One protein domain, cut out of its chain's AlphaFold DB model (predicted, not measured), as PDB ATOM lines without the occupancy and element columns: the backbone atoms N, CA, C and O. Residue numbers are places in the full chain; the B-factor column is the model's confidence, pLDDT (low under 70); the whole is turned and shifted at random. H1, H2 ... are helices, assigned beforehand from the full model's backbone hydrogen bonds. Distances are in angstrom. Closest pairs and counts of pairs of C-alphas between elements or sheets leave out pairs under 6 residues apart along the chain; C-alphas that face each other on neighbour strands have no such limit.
ATOM      1  N   SER A 279     -13.331   0.078 -43.737       89.50
ATOM      2  CA  SER A 279     -12.659   0.195 -45.045       89.50
ATOM      3  C   SER A 279     -13.584   0.061 -46.260       89.50
ATOM      4  O   SER A 279     -13.256   0.525 -47.347       89.50
ATOM      5  N   ASP A 280     -14.740  -0.586 -46.107       90.12
ATOM      6  CA  ASP A 280     -15.748  -0.691 -47.164       90.12
ATOM      7  C   ASP A 280     -16.540   0.623 -47.317       90.12
ATOM      8  O   ASP A 280     -17.173   0.848 -48.357       90.12
ATOM      9  N   ARG A 281     -16.477   1.518 -46.321       91.38
ATOM     10  CA  ARG A 281     -17.223   2.785 -46.285       91.38
ATOM     11  C   ARG A 281     -16.343   4.031 -46.396       91.38
ATOM     12  O   ARG A 281     -16.719   4.945 -47.120       91.38
ATOM     13  N   ALA A 282     -15.155   4.044 -45.795       89.56
ATOM     14  CA  ALA A 282     -14.186   5.137 -45.909       89.56
ATOM     15  C   ALA A 282     -12.986   4.755 -46.792       89.56
ATOM     16  O   ALA A 282     -12.295   3.775 -46.524       89.56
ATOM     17  N   SER A 283     -12.716   5.539 -47.844       83.81
ATOM     18  CA  SER A 283     -11.611   5.284 -48.788       83.81
ATOM     19  C   SER A 283     -10.216   5.479 -48.187       83.81
ATOM     20  O   SER A 283      -9.247   4.925 -48.702       83.81
ATOM     21  N   ASP A 284     -10.106   6.287 -47.141       81.19
ATOM     22  CA  ASP A 284      -8.890   6.568 -46.379       81.19
ATOM     23  C   ASP A 284      -8.667   5.586 -45.219       81.19
ATOM     24  O   ASP A 284      -7.610   5.609 -44.592       81.19
ATOM     25  N   PHE A 285      -9.601   4.660 -44.986       86.56
ATOM     26  CA  PHE A 285      -9.490   3.640 -43.952       86.56
ATOM     27  C   PHE A 285      -9.019   2.307 -44.541       86.56
ATOM     28  O   PHE A 285      -9.702   1.674 -45.348       86.56
ATOM     29  N   THR A 286      -7.829   1.846 -44.152       86.38
ATOM     30  CA  THR A 286      -7.269   0.620 -44.745       86.38
ATOM     31  C   THR A 286      -7.984  -0.647 -44.249       86.38
ATOM     32  O   THR A 286      -8.432  -0.689 -43.100       86.38
ATOM     33  N   PRO A 287      -8.057  -1.724 -45.061       86.88
ATOM     34  CA  PRO A 287      -8.619  -2.999 -44.613       86.88
ATOM     35  C   PRO A 287      -7.928  -3.575 -43.370       86.88
ATOM     36  O   PRO A 287      -8.611  -4.037 -42.465       86.88
ATOM     37  N   ASP A 288      -6.596  -3.481 -43.278       87.62
ATOM     38  CA  ASP A 288      -5.840  -3.937 -42.099       87.62
ATOM     39  C   ASP A 288      -6.254  -3.187 -40.823       87.62
ATOM     40  O   ASP A 288      -6.541  -3.802 -39.793       87.62
ATOM     41  N   LEU A 289      -6.350  -1.855 -40.903       88.88
ATOM     42  CA  LEU A 289      -6.811  -1.039 -39.784       88.88
ATOM     43  C   LEU A 289      -8.262  -1.378 -39.409       88.88
ATOM     44  O   LEU A 289      -8.570  -1.508 -38.227       88.88
ATOM     45  N   SER A 290      -9.138  -1.608 -40.394       91.75
ATOM     46  CA  SER A 290     -10.527  -2.051 -40.180       91.75
ATOM     47  C   SER A 290     -10.609  -3.365 -39.414       91.75
ATOM     48  O   SER A 290     -11.377  -3.466 -38.452       91.75
ATOM     49  N   GLU A 291      -9.791  -4.352 -39.778       91.81
ATOM     50  CA  GLU A 291      -9.767  -5.642 -39.091       91.81
ATOM     51  C   GLU A 291      -9.291  -5.491 -37.642       91.81
ATOM     52  O   GLU A 291      -9.918  -6.034 -36.725       91.81
ATOM     53  N   ARG A 292      -8.232  -4.704 -37.410       94.00
ATOM     54  CA  ARG A 292      -7.694  -4.444 -36.066       94.00
ATOM     55  C   ARG A 292      -8.668  -3.671 -35.185       94.00
ATOM     56  O   ARG A 292      -8.862  -4.050 -34.032       94.00
ATOM     57  N   VAL A 293      -9.314  -2.637 -35.717       95.25
ATOM     58  CA  VAL A 293     -10.325  -1.847 -35.000       95.25
ATOM     59  C   VAL A 293     -11.531  -2.707 -34.659       95.25
ATOM     60  O   VAL A 293     -11.964  -2.718 -33.509       95.25
ATOM     61  N   THR A 294     -12.019  -3.515 -35.601       96.06
ATOM     62  CA  THR A 294     -13.113  -4.463 -35.346       96.06
ATOM     63  C   THR A 294     -12.743  -5.467 -34.251       96.06
ATOM     64  O   THR A 294     -13.544  -5.734 -33.356       96.06
ATOM     65  N   ALA A 295     -11.526  -6.017 -34.279       94.31
ATOM     66  CA  ALA A 295     -11.053  -6.934 -33.245       94.31
ATOM     67  C   ALA A 295     -10.939  -6.252 -31.870       94.31
ATOM     68  O   ALA A 295     -11.365  -6.824 -30.867       94.31
ATOM     69  N   ALA A 296     -10.425  -5.021 -31.824       97.25
ATOM     70  CA  ALA A 296     -10.319  -4.242 -30.596       97.25
ATOM     71  C   ALA A 296     -11.700  -3.899 -30.018       97.25
ATOM     72  O   ALA A 296     -11.905  -4.084 -28.822       97.25
ATOM     73  N   LEU A 297     -12.663  -3.492 -30.854       97.62
ATOM     74  CA  LEU A 297     -14.052  -3.228 -30.457       97.62
ATOM     75  C   LEU A 297     -14.727  -4.464 -29.834       97.62
ATOM     76  O   LEU A 297     -15.486  -4.319 -28.874       97.62
ATOM     77  N   LYS A 298     -14.427  -5.673 -30.338       96.62
ATOM     78  CA  LYS A 298     -14.869  -6.942 -29.725       96.62
ATOM     79  C   LYS A 298     -14.226  -7.166 -28.363       96.62
ATOM     80  O   LYS A 298     -14.904  -7.554 -27.418       96.62
ATOM     81  N   GLU A 299     -12.918  -6.938 -28.258       96.50
ATOM     82  CA  GLU A 299     -12.167  -7.170 -27.022       96.50
ATOM     83  C   GLU A 299     -12.621  -6.245 -25.883       96.50
ATOM     84  O   GLU A 299     -12.758  -6.694 -24.746       96.50
ATOM     85  N   ILE A 300     -12.886  -4.971 -26.185       97.06
ATOM     86  CA  ILE A 300     -13.320  -3.971 -25.196       97.06
ATOM     87  C   ILE A 300     -14.832  -4.011 -24.920       97.06
ATOM     88  O   ILE A 300     -15.321  -3.242 -24.098       97.06
ATOM     89  N   GLY A 301     -15.583  -4.886 -25.598       95.88
ATOM     90  CA  GLY A 301     -17.016  -5.068 -25.366       95.88
ATOM     91  C   GLY A 301     -17.905  -3.945 -25.911       95.88
ATOM     92  O   GLY A 301     -18.954  -3.682 -25.333       95.88
ATOM     93  N   VAL A 302     -17.512  -3.284 -27.005       96.81
ATOM     94  CA  VAL A 302     -18.410  -2.375 -27.751       96.81
ATOM     95  C   VAL A 302     -19.314  -3.159 -28.698       96.81
ATOM     96  O   VAL A 302     -20.489  -2.828 -28.862       96.81
ATOM     97  N   ILE A 303     -18.775  -4.223 -29.296       95.56
ATOM     98  CA  ILE A 303     -19.517  -5.141 -30.161       95.56
ATOM     99  C   ILE A 303     -19.397  -6.582 -29.662       95.56
ATOM    100  O   ILE A 303     -18.395  -6.958 -29.051       95.56
ATOM    101  N   ASP A 304     -20.407  -7.405 -29.936       87.81
ATOM    102  CA  ASP A 304     -20.377  -8.836 -29.632       87.81
ATOM    103  C   ASP A 304     -19.602  -9.664 -30.682       87.81
ATOM    104  O   ASP A 304     -19.009  -9.151 -31.638       87.81
ATOM    105  N   ALA A 305     -19.595 -10.989 -30.502       85.00
ATOM    106  CA  ALA A 305     -18.930 -11.913 -31.420       85.00
ATOM    107  C   ALA A 305     -19.469 -11.823 -32.861       85.00
ATOM    108  O   ALA A 305     -18.683 -11.954 -33.809       85.00
ATOM    109  N   ASP A 306     -20.766 -11.543 -33.011       83.00
ATOM    110  CA  ASP A 306     -21.492 -11.430 -34.279       83.00
ATOM    111  C   ASP A 306     -21.379 -10.028 -34.908       83.00
ATOM    112  O   ASP A 306     -21.832  -9.820 -36.037       83.00
ATOM    113  N   GLY A 307     -20.737  -9.084 -34.209       87.50
ATOM    114  CA  GLY A 307     -20.547  -7.705 -34.650       87.50
ATOM    115  C   GLY A 307     -21.729  -6.788 -34.342       87.50
ATOM    116  O   GLY A 307     -21.786  -5.690 -34.894       87.50
ATOM    117  N   ASN A 308     -22.677  -7.205 -33.498       91.75
ATOM    118  CA  ASN A 308     -23.752  -6.321 -33.054       91.75
ATOM    119  C   ASN A 308     -23.200  -5.334 -32.025       91.75
ATOM    120  O   ASN A 308     -22.479  -5.729 -31.107       91.75
ATOM    121  N   ILE A 309     -23.565  -4.064 -32.162       94.50
ATOM    122  CA  ILE A 309     -23.238  -3.022 -31.189       94.50
ATOM    123  C   ILE A 309     -24.063  -3.258 -29.919       94.50
ATOM    124  O   ILE A 309     -25.264  -3.514 -29.989       94.50
ATOM    125  N   LEU A 310     -23.408  -3.213 -28.758       93.56
ATOM    126  CA  LEU A 310     -24.023  -3.598 -27.483       93.56
ATOM    127  C   LEU A 310     -24.800  -2.464 -26.803       93.56
ATOM    128  O   LEU A 310     -25.722  -2.740 -26.035       93.56
ATOM    129  N   ALA A 311     -24.457  -1.210 -27.092       94.44
ATOM    130  CA  ALA A 311     -25.149  -0.025 -26.598       94.44
ATOM    131  C   ALA A 311     -24.935   1.169 -27.542       94.44
ATOM    132  O   ALA A 311     -24.040   1.153 -28.382       94.44
ATOM    133  N   GLU A 312     -25.749   2.215 -27.395       93.00
ATOM    134  CA  GLU A 312     -25.665   3.423 -28.227       93.00
ATOM    135  C   GLU A 312     -24.243   4.045 -28.160       93.00
ATOM    136  O   GLU A 312     -23.762   4.323 -27.058       93.00
ATOM    137  N   PRO A 313     -23.524   4.244 -29.284       92.62
ATOM    138  CA  PRO A 313     -22.098   4.596 -29.235       92.62
ATOM    139  C   PRO A 313     -21.772   5.999 -28.701       92.62
ATOM    140  O   PRO A 313     -20.653   6.211 -28.208       92.62
ATOM    141  N   ARG A 314     -22.694   6.971 -28.768       87.44
ATOM    142  CA  ARG A 314     -22.473   8.306 -28.187       87.44
ATOM    143  C   ARG A 314     -22.519   8.266 -26.656       87.44
ATOM    144  O   ARG A 314     -21.626   8.824 -26.026       87.44
ATOM    145  N   ARG A 315     -23.514   7.608 -26.049       87.56
ATOM    146  CA  ARG A 315     -23.877   7.755 -24.619       87.56
ATOM    147  C   ARG A 315     -24.278   6.462 -23.895       87.56
ATOM    148  O   ARG A 315     -24.555   6.506 -22.702       87.56
ATOM    149  N   GLY A 316     -24.344   5.325 -24.580       89.62
ATOM    150  CA  GLY A 316     -24.916   4.082 -24.052       89.62
ATOM    151  C   GLY A 316     -23.969   3.184 -23.249       89.62
ATOM    152  O   GLY A 316     -24.440   2.244 -22.614       89.62
ATOM    153  N   PHE A 317     -22.657   3.431 -23.273       93.00
ATOM    154  CA  PHE A 317     -21.677   2.615 -22.547       93.00
ATOM    155  C   PHE A 317     -21.335   3.215 -21.178       93.00
ATOM    156  O   PHE A 317     -20.962   4.381 -21.084       93.00
ATOM    157  N   ASP A 318     -21.339   2.383 -20.133       92.81
ATOM    158  CA  ASP A 318     -20.936   2.760 -18.762       92.81
ATOM    159  C   ASP A 318     -19.405   2.915 -18.588       92.81
ATOM    160  O   ASP A 318     -18.892   3.041 -17.475       92.81
ATOM    161  N   PHE A 319     -18.649   2.860 -19.684       93.44
ATOM    162  CA  PHE A 319     -17.197   2.991 -19.715       93.44
ATOM    163  C   PHE A 319     -16.751   3.804 -20.930       93.44
ATOM    164  O   PHE A 319     -17.410   3.822 -21.969       93.44
ATOM    165  N   ASP A 320     -15.582   4.437 -20.822       93.25
ATOM    166  CA  ASP A 320     -14.990   5.199 -21.922       93.25
ATOM    167  C   ASP A 320     -14.372   4.256 -22.967       93.25
ATOM    168  O   ASP A 320     -13.177   3.937 -22.951       93.25
ATOM    169  N   TRP A 321     -15.214   3.774 -23.879       94.44
ATOM    170  CA  TRP A 321     -14.784   2.894 -24.959       94.44
ATOM    171  C   TRP A 321     -13.816   3.582 -25.927       94.44
ATOM    172  O   TRP A 321     -12.962   2.912 -26.508       94.44
ATOM    173  N   ARG A 322     -13.886   4.913 -26.070       91.69
ATOM    174  CA  ARG A 322     -12.999   5.694 -26.945       91.69
ATOM    175  C   ARG A 322     -11.577   5.697 -26.403       91.69
ATOM    176  O   ARG A 322     -10.629   5.451 -27.148       91.69
ATOM    177  N   ALA A 323     -11.398   5.934 -25.104       91.56
ATOM    178  CA  ALA A 323     -10.095   5.800 -24.454       91.56
ATOM    179  C   ALA A 323      -9.551   4.368 -24.543       91.56
ATOM    180  O   ALA A 323      -8.373   4.178 -24.848       91.56
ATOM    181  N   GLN A 324     -10.398   3.357 -24.334       95.12
ATOM    182  CA  GLN A 324      -9.973   1.961 -24.439       95.12
ATOM    183  C   GLN A 324      -9.568   1.572 -25.866       95.12
ATOM    184  O   GLN A 324      -8.550   0.905 -26.045       95.12
ATOM    185  N   LEU A 325     -10.308   2.021 -26.884       94.06
ATOM    186  CA  LEU A 325      -9.968   1.753 -28.279       94.06
ATOM    187  C   LEU A 325      -8.657   2.442 -28.682       94.06
ATOM    188  O   LEU A 325      -7.803   1.796 -29.285       94.06
ATOM    189  N   ARG A 326      -8.437   3.699 -28.271       91.50
ATOM    190  CA  ARG A 326      -7.149   4.398 -28.468       91.50
ATOM    191  C   ARG A 326      -5.981   3.646 -27.834       91.50
ATOM    192  O   ARG A 326      -4.927   3.510 -28.447       91.50
ATOM    193  N   ALA A 327      -6.170   3.090 -26.637       92.69
ATOM    194  CA  ALA A 327      -5.137   2.283 -25.989       92.69
ATOM    195  C   ALA A 327      -4.805   0.992 -26.768       92.69
ATOM    196  O   ALA A 327      -3.693   0.476 -26.656       92.69
ATOM    197  N   LYS A 328      -5.753   0.470 -27.557       94.06
ATOM    198  CA  LYS A 328      -5.580  -0.719 -28.408       94.06
ATOM    199  C   LYS A 328      -5.021  -0.406 -29.792       94.06
ATOM    200  O   LYS A 328      -4.371  -1.274 -30.372       94.06
ATOM    201  N   ILE A 329      -5.251   0.805 -30.297       91.56
ATOM    202  CA  ILE A 329      -4.840   1.269 -31.625       91.56
ATOM    203  C   ILE A 329      -3.989   2.543 -31.458       91.56
ATOM    204  O   ILE A 329      -4.488   3.650 -31.646       91.56
ATOM    205  N   PRO A 330      -2.697   2.420 -31.081       83.12
ATOM    206  CA  PRO A 330      -1.859   3.568 -30.710       83.12
ATOM    207  C   PRO A 330      -1.518   4.515 -31.867       83.12
ATOM    208  O   PRO A 330      -0.958   5.579 -31.635       83.12
ATOM    209  N   GLU A 331      -1.794   4.103 -33.105       82.31
ATOM    210  CA  GLU A 331      -1.660   4.938 -34.304       82.31
ATOM    211  C   GLU A 331      -2.818   5.923 -34.486       82.31
ATOM    212  O   GLU A 331      -2.719   6.789 -35.352       82.31
ATOM    213  N   PHE A 332      -3.884   5.818 -33.679       84.06
ATOM    214  CA  PHE A 332      -4.951   6.807 -33.695       84.06
ATOM    215  C   PHE A 332      -4.450   8.180 -33.237       84.06
ATOM    216  O   PHE A 332      -3.870   8.331 -32.162       84.06
ATOM    217  N   ASP A 333      -4.719   9.177 -34.068       75.94
ATOM    218  CA  ASP A 333      -4.288  10.562 -33.962       75.94
ATOM    219  C   ASP A 333      -5.537  11.449 -33.953       75.94
ATOM    220  O   ASP A 333      -6.255  11.530 -34.946       75.94
ATOM    221  N   GLU A 334      -5.829  12.104 -32.825       70.25
ATOM    222  CA  GLU A 334      -7.047  12.916 -32.667       70.25
ATOM    223  C   GLU A 334      -7.115  14.121 -33.611       70.25
ATOM    224  O   GLU A 334      -8.201  14.661 -33.834       70.25
ATOM    225  N   GLU A 335      -5.984  14.506 -34.200       69.06
ATOM    226  CA  GLU A 335      -5.904  15.571 -35.198       69.06
ATOM    227  C   GLU A 335      -6.270  15.080 -36.612       69.06
ATOM    228  O   GLU A 335      -6.373  15.884 -37.540       69.06
ATOM    229  N   LYS A 336      -6.493  13.769 -36.804       69.81
ATOM    230  CA  LYS A 336      -6.854  13.161 -38.093       69.81
ATOM    231  C   LYS A 336      -8.220  12.465 -38.029       69.81
ATOM    232  O   LYS A 336      -8.362  11.442 -37.360       69.81
ATOM    233  N   PRO A 337      -9.229  12.939 -38.781       62.75
ATOM    234  CA  PRO A 337     -10.554  12.308 -38.832       62.75
ATOM    235  C   PRO A 337     -10.532  10.821 -39.229       62.75
ATOM    236  O   PRO A 337     -11.269  10.022 -38.647       62.75
ATOM    237  N   ALA A 338      -9.662  10.447 -40.175       61.91
ATOM    238  CA  ALA A 338      -9.509   9.077 -40.675       61.91
ATOM    239  C   ALA A 338      -9.055   8.084 -39.592       61.91
ATOM    240  O   ALA A 338      -9.557   6.964 -39.521       61.91
ATOM    241  N   ASP A 339      -8.162   8.529 -38.707       68.06
ATOM    242  CA  ASP A 339      -7.471   7.697 -37.723       68.06
ATOM    243  C   ASP A 339      -7.821   8.139 -36.295       68.06
ATOM    244  O   ASP A 339      -6.952   8.245 -35.439       68.06
ATOM    245  N   SER A 340      -9.084   8.449 -36.002       78.38
ATOM    246  CA  SER A 340      -9.485   8.866 -34.653       78.38
ATOM    247  C   SER A 340     -10.802   8.246 -34.195       78.38
ATOM    248  O   SER A 340     -11.472   7.501 -34.910       78.38
ATOM    249  N   VAL A 341     -11.154   8.542 -32.943       78.62
ATOM    250  CA  VAL A 341     -12.414   8.146 -32.290       78.62
ATOM    251  C   VAL A 341     -13.168   9.363 -31.755       78.62
ATOM    252  O   VAL A 341     -14.000   9.247 -30.855       78.62
ATOM    253  N   LYS A 342     -12.842  10.552 -32.270       82.31
ATOM    254  CA  LYS A 342     -13.486  11.801 -31.879       82.31
ATOM    255  C   LYS A 342     -14.961  11.762 -32.282       82.31
ATOM    256  O   LYS A 342     -15.286  11.440 -33.425       82.31
ATOM    257  N   GLN A 343     -15.841  12.040 -31.328       81.00
ATOM    258  CA  GLN A 343     -17.278  12.081 -31.580       81.00
ATOM    259  C   GLN A 343     -17.603  13.160 -32.625       81.00
ATOM    260  O   GLN A 343     -16.994  14.232 -32.577       81.00
ATOM    261  N   ASP A 344     -18.517  12.865 -33.554       78.50
ATOM    262  CA  ASP A 344     -19.021  13.793 -34.582       78.50
ATOM    263  C   ASP A 344     -17.891  14.355 -35.487       78.50
ATOM    264  O   ASP A 344     -17.933  15.471 -36.019       78.50
ATOM    265  N   ALA A 345     -16.784  13.605 -35.593       82.62
ATOM    266  CA  ALA A 345     -15.567  14.055 -36.270       82.62
ATOM    267  C   ALA A 345     -14.608  12.947 -36.727       82.62
ATOM    268  O   ALA A 345     -13.515  13.273 -37.194       82.62
ATOM    269  N   SER A 346     -14.962  11.667 -36.581       86.75
ATOM    270  CA  SER A 346     -14.055  10.560 -36.903       86.75
ATOM    271  C   SER A 346     -14.745   9.394 -37.586       86.75
ATOM    272  O   SER A 346     -15.872   9.046 -37.243       86.75
ATOM    273  N   VAL A 347     -14.024   8.725 -38.489       89.44
ATOM    274  CA  VAL A 347     -14.543   7.586 -39.261       89.44
ATOM    275  C   VAL A 347     -15.133   6.508 -38.353       89.44
ATOM    276  O   VAL A 347     -16.229   6.016 -38.611       89.44
ATOM    277  N   VAL A 348     -14.443   6.146 -37.268       92.62
ATOM    278  CA  VAL A 348     -14.912   5.078 -36.378       92.62
ATOM    279  C   VAL A 348     -16.166   5.490 -35.609       92.62
ATOM    280  O   VAL A 348     -17.084   4.679 -35.499       92.62
ATOM    281  N   SER A 349     -16.228   6.719 -35.086       91.62
ATOM    282  CA  SER A 349     -17.407   7.168 -34.331       91.62
ATOM    283  C   SER A 349     -18.634   7.291 -35.226       91.62
ATOM    284  O   SER A 349     -19.664   6.706 -34.899       91.62
ATOM    285  N   GLU A 350     -18.502   7.966 -36.371       91.50
ATOM    286  CA  GLU A 350     -19.620   8.184 -37.297       91.50
ATOM    287  C   GLU A 350     -20.171   6.859 -37.820       91.50
ATOM    288  O   GLU A 350     -21.376   6.615 -37.804       91.50
ATOM    289  N   LEU A 351     -19.288   5.936 -38.212       94.94
ATOM    290  CA  LEU A 351     -19.723   4.650 -38.749       94.94
ATOM    291  C   LEU A 351     -20.320   3.725 -37.681       94.94
ATOM    292  O   LEU A 351     -21.197   2.926 -38.012       94.94
TER     293      LEU A 351
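What this domain is: This is residues 279 to 351 of the 705 residues of the protein "Peroxisomal membrane 11A isoform A" of Chlorella sorokiniana (UniProt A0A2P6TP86). This is a rounded body with little regular structure: one longer helix, H1, runs along one side, and two short helices, H2 and H3, with long loops make up the rest. H2 packs at a steep tilt on part of H1. The printed part has 73 residues, with H1, H2 and H3 in that order and no named strand; the class is all helix, though the named elements hold only 26 residues. It is compact, with a radius of gyration of the C-alphas of 11.3 A, and spans 28 by 23 by 20 A.

Where its parts are: H1, residues 287 to 299, starts with C-alpha 287 at (-8.619, -2.999, -44.613) and is 18.4 A long. H2 is residues 321 to 328, 10.5 A. H3 is residues 347 to 351, 6.0 A, ending with C-alpha 351 at (-19.723, 4.650, -38.749).

How they stand to each other: H1, with residues 293 to 297 alone, touches H2; the closest C-alphas, of Ala 296 and Lys 328, are 6.3 A apart. Their lines stand at a steep tilt of 61 degrees, opposite ways. H3 is apart from H2, and only just apart from H1, at 8.4 A between closest C-alphas. In H1, H2 and H3 every O i to N i+4 pair is within hydrogen-bond range.

The domain as a whole: The printed part has no cut. Both links, residues 300 to 320 and 329 to 346, are long. Residues 335 to 339 have pLDDT under 70.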